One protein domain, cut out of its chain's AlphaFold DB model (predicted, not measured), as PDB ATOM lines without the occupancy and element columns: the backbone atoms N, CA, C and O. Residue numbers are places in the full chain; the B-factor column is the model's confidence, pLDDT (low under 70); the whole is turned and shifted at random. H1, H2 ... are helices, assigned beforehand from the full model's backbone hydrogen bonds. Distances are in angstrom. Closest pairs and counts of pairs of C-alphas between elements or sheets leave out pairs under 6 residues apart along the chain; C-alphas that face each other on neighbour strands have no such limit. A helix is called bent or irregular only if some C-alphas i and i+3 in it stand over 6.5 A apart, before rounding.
ATOM      1  N   GLN A  26     240.401 182.033 226.883       73.81
ATOM      2  CA  GLN A  26     240.003 181.294 228.086       73.81
ATOM      3  C   GLN A  26     239.725 182.235 229.266       73.81
ATOM      4  O   GLN A  26     238.667 182.152 229.887       73.81
ATOM      5  N   GLN A  27     240.614 183.197 229.528       71.38
ATOM      6  CA  GLN A  27     240.424 184.181 230.603       71.38
ATOM      7  C   GLN A  27     239.236 185.110 230.326       71.38
ATOM      8  O   GLN A  27     238.514 185.518 231.238       71.38
ATOM      9  N   ARG A  28     238.997 185.431 229.050       72.50
ATOM     10  CA  ARG A  28     237.832 186.209 228.630       72.50
ATOM     11  C   ARG A  28     236.522 185.469 228.901       72.50
ATOM     12  O   ARG A  28     235.580 186.104 229.376       72.50
ATOM     13  N   ALA A  29     236.465 184.168 228.617       78.62
ATOM     14  CA  ALA A  29     235.297 183.341 228.906       78.62
ATOM     15  C   ALA A  29     234.993 183.314 230.414       78.62
ATOM     16  O   ALA A  29     233.879 183.640 230.810       78.62
ATOM     17  N   GLU A  30     236.001 183.084 231.262       78.94
ATOM     18  CA  GLU A  30     235.834 183.064 232.725       78.94
ATOM     19  C   GLU A  30     235.302 184.391 233.290       78.94
ATOM     20  O   GLU A  30     234.446 184.411 234.177       78.94
ATOM     21  N   VAL A  31     235.775 185.528 232.771       77.00
ATOM     22  CA  VAL A  31     235.301 186.853 233.201       77.00
ATOM     23  C   VAL A  31     233.865 187.112 232.742       77.00
ATOM     24  O   VAL A  31     233.093 187.739 233.472       77.00
ATOM     25  N   ILE A  32     233.500 186.662 231.539       79.12
ATOM     26  CA  ILE A  32     232.124 186.762 231.044       79.12
ATOM     27  C   ILE A  32     231.206 185.899 231.912       79.12
ATOM     28  O   ILE A  32     230.204 186.428 232.389       79.12
ATOM     29  N   ASP A  33     231.591 184.659 232.206       81.19
ATOM     30  CA  ASP A  33     230.831 183.725 233.044       81.19
ATOM     31  C   ASP A  33     230.662 184.237 234.480       81.19
ATOM     32  O   ASP A  33     229.583 184.167 235.070       81.19
ATOM     33  N   PHE A  34     231.705 184.838 235.054       82.88
ATOM     34  CA  PHE A  34     231.598 185.468 236.368       82.88
ATOM     35  C   PHE A  34     230.622 186.654 236.360       82.88
ATOM     36  O   PHE A  34     229.856 186.861 237.306       82.88
ATOM     37  N   ARG A  35     230.630 187.457 235.289       82.62
ATOM     38  CA  ARG A  35     229.739 188.617 235.155       82.62
ATOM     39  C   ARG A  35     228.298 188.209 234.895       82.62
ATOM     40  O   ARG A  35     227.410 188.821 235.488       82.62
ATOM     41  N   THR A  36     228.059 187.200 234.063       86.25
ATOM     42  CA  THR A  36     226.718 186.642 233.846       86.25
ATOM     43  C   THR A  36     226.185 186.057 235.147       86.25
ATOM     44  O   THR A  36     225.116 186.479 235.578       86.25
ATOM     45  N   ALA A  37     226.976 185.253 235.865       85.38
ATOM     46  CA  ALA A  37     226.599 184.713 237.172       85.38
ATOM     47  C   ALA A  37     226.260 185.816 238.193       85.38
ATOM     48  O   ALA A  37     225.311 185.697 238.969       85.38
ATOM     49  N   ARG A  38     226.994 186.936 238.183       86.81
ATOM     50  CA  ARG A  38     226.723 188.075 239.077       86.81
ATOM     51  C   ARG A  38     225.441 188.826 238.707       86.81
ATOM     52  O   ARG A  38     224.712 189.252 239.603       86.81
ATOM     53  N   ILE A  39     225.166 189.001 237.414       87.31
ATOM     54  CA  ILE A  39     223.916 189.604 236.928       87.31
ATOM     55  C   ILE A  39     222.734 188.701 237.284       87.31
ATOM     56  O   ILE A  39     221.745 189.187 237.834       87.31
ATOM     57  N   GLU A  40     222.858 187.396 237.046       88.12
ATOM     58  CA  GLU A  40     221.856 186.398 237.420       88.12
ATOM     59  C   GLU A  40     221.600 186.422 238.928       88.12
ATOM     60  O   GLU A  40     220.450 186.518 239.352       88.12
ATOM     61  N   GLN A  41     222.646 186.458 239.760       88.94
ATOM     62  CA  GLN A  41     222.501 186.565 241.213       88.94
ATOM     63  C   GLN A  41     221.723 187.827 241.625       88.94
ATOM     64  O   GLN A  41     220.837 187.755 242.479       88.94
ATOM     65  N   GLN A  42     222.019 188.981 241.019       86.31
ATOM     66  CA  GLN A  42     221.321 190.237 241.317       86.31
ATOM     67  C   GLN A  42     219.853 190.205 240.889       86.31
ATOM     68  O   GLN A  42     218.989 190.643 241.649       86.31
ATOM     69  N   GLN A  43     219.556 189.669 239.705       87.62
ATOM     70  CA  GLN A  43     218.183 189.506 239.227       87.62
ATOM     71  C   GLN A  43     217.401 188.539 240.118       87.62
ATOM     72  O   GLN A  43     216.268 188.830 240.494       87.62
ATOM     73  N   THR A  44     218.029 187.437 240.530       86.44
ATOM     74  CA  THR A  44     217.425 186.451 241.433       86.44
ATOM     75  C   THR A  44     217.128 187.070 242.798       86.44
ATOM     76  O   THR A  44     216.027 186.906 243.315       86.44
ATOM     77  N   ALA A  45     218.055 187.853 243.359       83.81
ATOM     78  CA  ALA A  45     217.840 188.563 244.620       83.81
ATOM     79  C   ALA A  45     216.733 189.629 244.518       83.81
ATOM     80  O   ALA A  45     215.925 189.767 245.433       83.81
ATOM     81  N   ALA A  46     216.661 190.362 243.402       84.81
ATOM     82  CA  ALA A  46     215.608 191.349 243.167       84.81
ATOM     83  C   ALA A  46     214.228 190.698 242.988       84.81
ATOM     84  O   ALA A  46     213.236 191.225 243.486       84.81
ATOM     85  N   ASN A  47     214.161 189.552 242.307       87.75
ATOM     86  CA  ASN A  47     212.933 188.771 242.174       87.75
ATOM     87  C   ASN A  47     212.498 188.206 243.531       87.75
ATOM     88  O   ASN A  47     211.342 188.375 243.910       87.75
ATOM     89  N   LEU A  48     213.434 187.655 244.310       85.00
ATOM     90  CA  LEU A  48     213.167 187.168 245.663       85.00
ATOM     91  C   LEU A  48     212.638 188.281 246.576       85.00
ATOM     92  O   LEU A  48     211.675 188.060 247.294       85.00
ATOM     93  N   ALA A  49     213.207 189.488 246.513       84.12
ATOM     94  CA  ALA A  49     212.734 190.630 247.297       84.12
ATOM     95  C   ALA A  49     211.358 191.163 246.848       84.12
ATOM     96  O   ALA A  49     210.678 191.834 247.618       84.12
ATOM     97  N   ARG A  50     210.931 190.893 245.605       85.94
ATOM     98  CA  ARG A  50     209.571 191.216 245.134       85.94
ATOM     99  C   ARG A  50     208.546 190.203 245.631       85.94
ATOM    100  O   ARG A  50     207.443 190.601 245.987       85.94
ATOM    101  N   GLU A  51     208.902 188.921 245.621       86.69
ATOM    102  CA  GLU A  51     208.027 187.839 246.085       86.69
ATOM    103  C   GLU A  51     207.950 187.782 247.614       86.69
ATOM    104  O   GLU A  51     206.876 187.561 248.168       86.69
ATOM    105  N   ILE A  52     209.075 188.030 248.289       83.44
ATOM    106  CA  ILE A  52     209.224 188.001 249.743       83.44
ATOM    107  C   ILE A  52     209.919 189.300 250.196       83.44
ATOM    108  O   ILE A  52     211.152 189.350 250.287       83.44
ATOM    109  N   PRO A  53     209.146 190.367 250.487       78.56
ATOM    110  CA  PRO A  53     209.681 191.692 250.811       78.56
ATOM    111  C   PRO A  53     210.632 191.731 252.014       78.56
ATOM    112  O   PRO A  53     211.542 192.557 252.040       78.56
ATOM    113  N   ASP A  54     210.447 190.835 252.988       82.31
ATOM    114  CA  ASP A  54     211.321 190.692 254.158       82.31
ATOM    115  C   ASP A  54     211.661 189.218 254.418       82.31
ATOM    116  O   ASP A  54     211.274 188.605 255.417       82.31
ATOM    117  N   ALA A  55     212.404 188.629 253.478       80.12
ATOM    118  CA  ALA A  55     212.844 187.239 253.575       80.12
ATOM    119  C   ALA A  55     213.631 186.959 254.868       80.12
ATOM    120  O   ALA A  55     213.558 185.858 255.409       80.12
ATOM    121  N   GLY A  56     214.351 187.956 255.398       80.56
ATOM    122  CA  GLY A  56     215.064 187.849 256.669       80.56
ATOM    123  C   GLY A  56     214.114 187.652 257.850       80.56
ATOM    124  O   GLY A  56     214.278 186.694 258.610       80.56
ATOM    125  N   ALA A  57     213.101 188.511 257.993       80.81
ATOM    126  CA  ALA A  57     212.103 188.367 259.050       80.81
ATOM    127  C   ALA A  57     211.265 187.093 258.895       80.81
ATOM    128  O   ALA A  57     210.985 186.428 259.895       80.81
ATOM    129  N   GLU A  58     210.921 186.694 257.667       81.81
ATOM    130  CA  GLU A  58     210.227 185.427 257.431       81.81
ATOM    131  C   GLU A  58     211.073 184.229 257.870       81.81
ATOM    132  O   GLU A  58     210.576 183.375 258.605       81.81
ATOM    133  N   ILE A  59     212.367 184.191 257.540       85.69
ATOM    134  CA  ILE A  59     213.285 183.143 258.016       85.69
ATOM    135  C   ILE A  59     213.360 183.129 259.550       85.69
ATOM    136  O   ILE A  59     213.333 182.055 260.161       85.69
ATOM    137  N   VAL A  60     213.412 184.297 260.198       87.12
ATOM    138  CA  VAL A  60     213.408 184.392 261.668       87.12
ATOM    139  C   VAL A  60     212.088 183.871 262.246       87.12
ATOM    140  O   VAL A  60     212.106 183.077 263.183       87.12
ATOM    141  N   SER A  61     210.943 184.220 261.660       82.38
ATOM    142  CA  SER A  61     209.635 183.728 262.107       82.38
ATOM    143  C   SER A  61     209.493 182.210 261.931       82.38
ATOM    144  O   SER A  61     209.089 181.516 262.863       82.38
ATOM    145  N   LEU A  62     209.939 181.673 260.792       86.56
ATOM    146  CA  LEU A  62     209.929 180.243 260.491       86.56
ATOM    147  C   LEU A  62     210.888 179.472 261.396       86.56
ATOM    148  O   LEU A  62     210.580 178.358 261.815       86.56
ATOM    149  N   SER A  63     212.053 180.037 261.718       84.88
ATOM    150  CA  SER A  63     212.999 179.416 262.651       84.88
ATOM    151  C   SER A  63     212.471 179.426 264.085       84.88
ATOM    152  O   SER A  63     212.532 178.392 264.751       84.88
ATOM    153  N   ALA A  64     211.850 180.522 264.526       86.44
ATOM    154  CA  ALA A  64     211.169 180.593 265.813       86.44
ATOM    155  C   ALA A  64     210.001 179.596 265.893       86.44
ATOM    156  O   ALA A  64     209.838 178.916 266.907       86.44
ATOM    157  N   GLU A  65     209.217 179.448 264.825       81.00
ATOM    158  CA  GLU A  65     208.126 178.475 264.759       81.00
ATOM    159  C   GLU A  65     208.649 177.030 264.770       81.00
ATOM    160  O   GLU A  65     208.144 176.190 265.517       81.00
ATOM    161  N   ARG A  66     209.708 176.730 264.004       84.31
ATOM    162  CA  ARG A  66     210.393 175.425 264.046       84.31
ATOM    163  C   ARG A  66     210.915 175.121 265.444       84.31
ATOM    164  O   ARG A  66     210.762 173.998 265.918       84.31
ATOM    165  N   GLU A  67     211.484 176.109 266.122       82.81
ATOM    166  CA  GLU A  67     211.957 175.943 267.490       82.81
ATOM    167  C   GLU A  67     210.800 175.712 268.466       82.81
ATOM    168  O   GLU A  67     210.883 174.818 269.306       82.81
ATOM    169  N   GLN A  68     209.687 176.437 268.333       79.38
ATOM    170  CA  GLN A  68     208.485 176.185 269.131       79.38
ATOM    171  C   GLN A  68     207.934 174.771 268.923       79.38
ATOM    172  O   GLN A  68     207.575 174.119 269.903       79.38
ATOM    173  N   ARG A  69     207.934 174.271 267.683       76.50
ATOM    174  CA  ARG A  69     207.540 172.890 267.362       76.50
ATOM    175  C   ARG A  69     208.525 171.856 267.918       76.50
ATOM    176  O   ARG A  69     208.096 170.791 268.337       76.50
ATOM    177  N   ALA A  70     209.817 172.176 267.992       81.62
ATOM    178  CA  ALA A  70     210.851 171.277 268.516       81.62
ATOM    179  C   ALA A  70     210.937 171.236 270.055       81.62
ATOM    180  O   ALA A  70     211.469 170.279 270.616       81.62
ATOM    181  N   LYS A  71     210.426 172.249 270.771       82.75
ATOM    182  CA  LYS A  71     210.409 172.287 272.249       82.75
ATOM    183  C   LYS A  71     209.821 171.029 272.910       82.75
ATOM    184  O   LYS A  71     210.494 170.494 273.792       82.75
ATOM    185  N   PRO A  72     208.620 170.535 272.546       80.69
ATOM    186  CA  PRO A  72     208.068 169.325 273.155       80.69
ATOM    187  C   PRO A  72     208.919 168.083 272.864       80.69
ATOM    188  O   PRO A  72     209.118 167.282 273.772       80.69
ATOM    189  N   ALA A  73     209.484 167.951 271.659       80.75
ATOM    190  CA  ALA A  73     210.403 166.864 271.317       80.75
ATOM    191  C   ALA A  73     211.648 166.873 272.222       80.75
ATOM    192  O   ALA A  73     211.953 165.874 272.869       80.75
ATOM    193  N   ARG A  74     212.297 168.037 272.377       83.19
ATOM    194  CA  ARG A  74     213.474 168.209 273.252       83.19
ATOM    195  C   ARG A  74     213.170 167.885 274.717       83.19
ATOM    196  O   ARG A  74     213.987 167.276 275.399       83.19
ATOM    197  N   GLN A  75     211.995 168.279 275.214       85.06
ATOM    198  CA  GLN A  75     211.570 167.949 276.581       85.06
ATOM    199  C   GLN A  75     211.405 166.439 276.780       85.06
ATOM    200  O   GLN A  75     211.734 165.917 277.842       85.06
ATOM    201  N   VAL A  76     210.901 165.740 275.763       85.56
ATOM    202  CA  VAL A  76     210.749 164.281 275.784       85.56
ATOM    203  C   VAL A  76     212.098 163.582 275.697       85.56
ATOM    204  O   VAL A  76     212.317 162.612 276.416       85.56
ATOM    205  N   GLU A  77     213.010 164.078 274.863       82.38
ATOM    206  CA  GLU A  77     214.373 163.552 274.754       82.38
ATOM    207  C   GLU A  77     215.166 163.696 276.055       82.38
ATOM    208  O   GLU A  77     215.907 162.786 276.419       82.38
ATOM    209  N   ALA A  78     214.983 164.806 276.776       87.69
ATOM    210  CA  ALA A  78     215.645 165.061 278.054       87.69
ATOM    211  C   ALA A  78     215.103 164.208 279.219       87.69
ATOM    212  O   ALA A  78     215.707 164.169 280.291       87.69
ATOM    213  N   MET A  79     213.955 163.551 279.047       89.06
ATOM    214  CA  MET A  79     213.325 162.755 280.095       89.06
ATOM    215  C   MET A  79     214.001 161.376 280.212       89.06
ATOM    216  O   MET A  79     214.260 160.737 279.189       89.06
TER     217      MET A  79
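AT A GLANCE: This is residues 26 to 79 of the 253 residues of an uncharacterized protein of Pseudomonas fragi (UniProt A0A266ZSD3). What shape appears? Two long helices, H1 then H2, meet near their ends in a wide V, its corner at residues 52 to 54; nothing folds back. How large and how dense is it? The 54 printed residues, all helix in class with no named strand, are extended: radius of gyration of the C-alphas 20.1 A, spans 62 by 27 by 10 A.

HOW THE PARTS SIT: How does H1, residues 26 to 51, stand to H2, residues 55 to 77? They are close but not clearly touching, about perpendicular at 77 degrees; the closest C-alphas, of Ala 49 and Ala 55, are 7.1 A apart. Are their backbones within hydrogen-bond range? Every O i to N i+4 pair is in H1, 17 of 19 in H2.

IN THESE COORDINATES: Where does H1 begin? C-alpha 26 is at (240.003, 181.294, 228.086); H1 measures 37.3 A. Where does H2 end? C-alpha 77 is at (214.373, 163.552, 274.754); H2 measures 31.8 A. Is H2 straight? It has a kink of 36 degrees near residue 71 and is only just irregular, C-alphas 69 and 72 being 6.8 A apart.

THE WHOLE: Which C-alphas are farthest apart? Those of Arg 28 and Met 79, 61.6 A. Is anything missing or uncertain? The printed part has no cut, its link is tight, and no printed residue is under 70 in pLDDT.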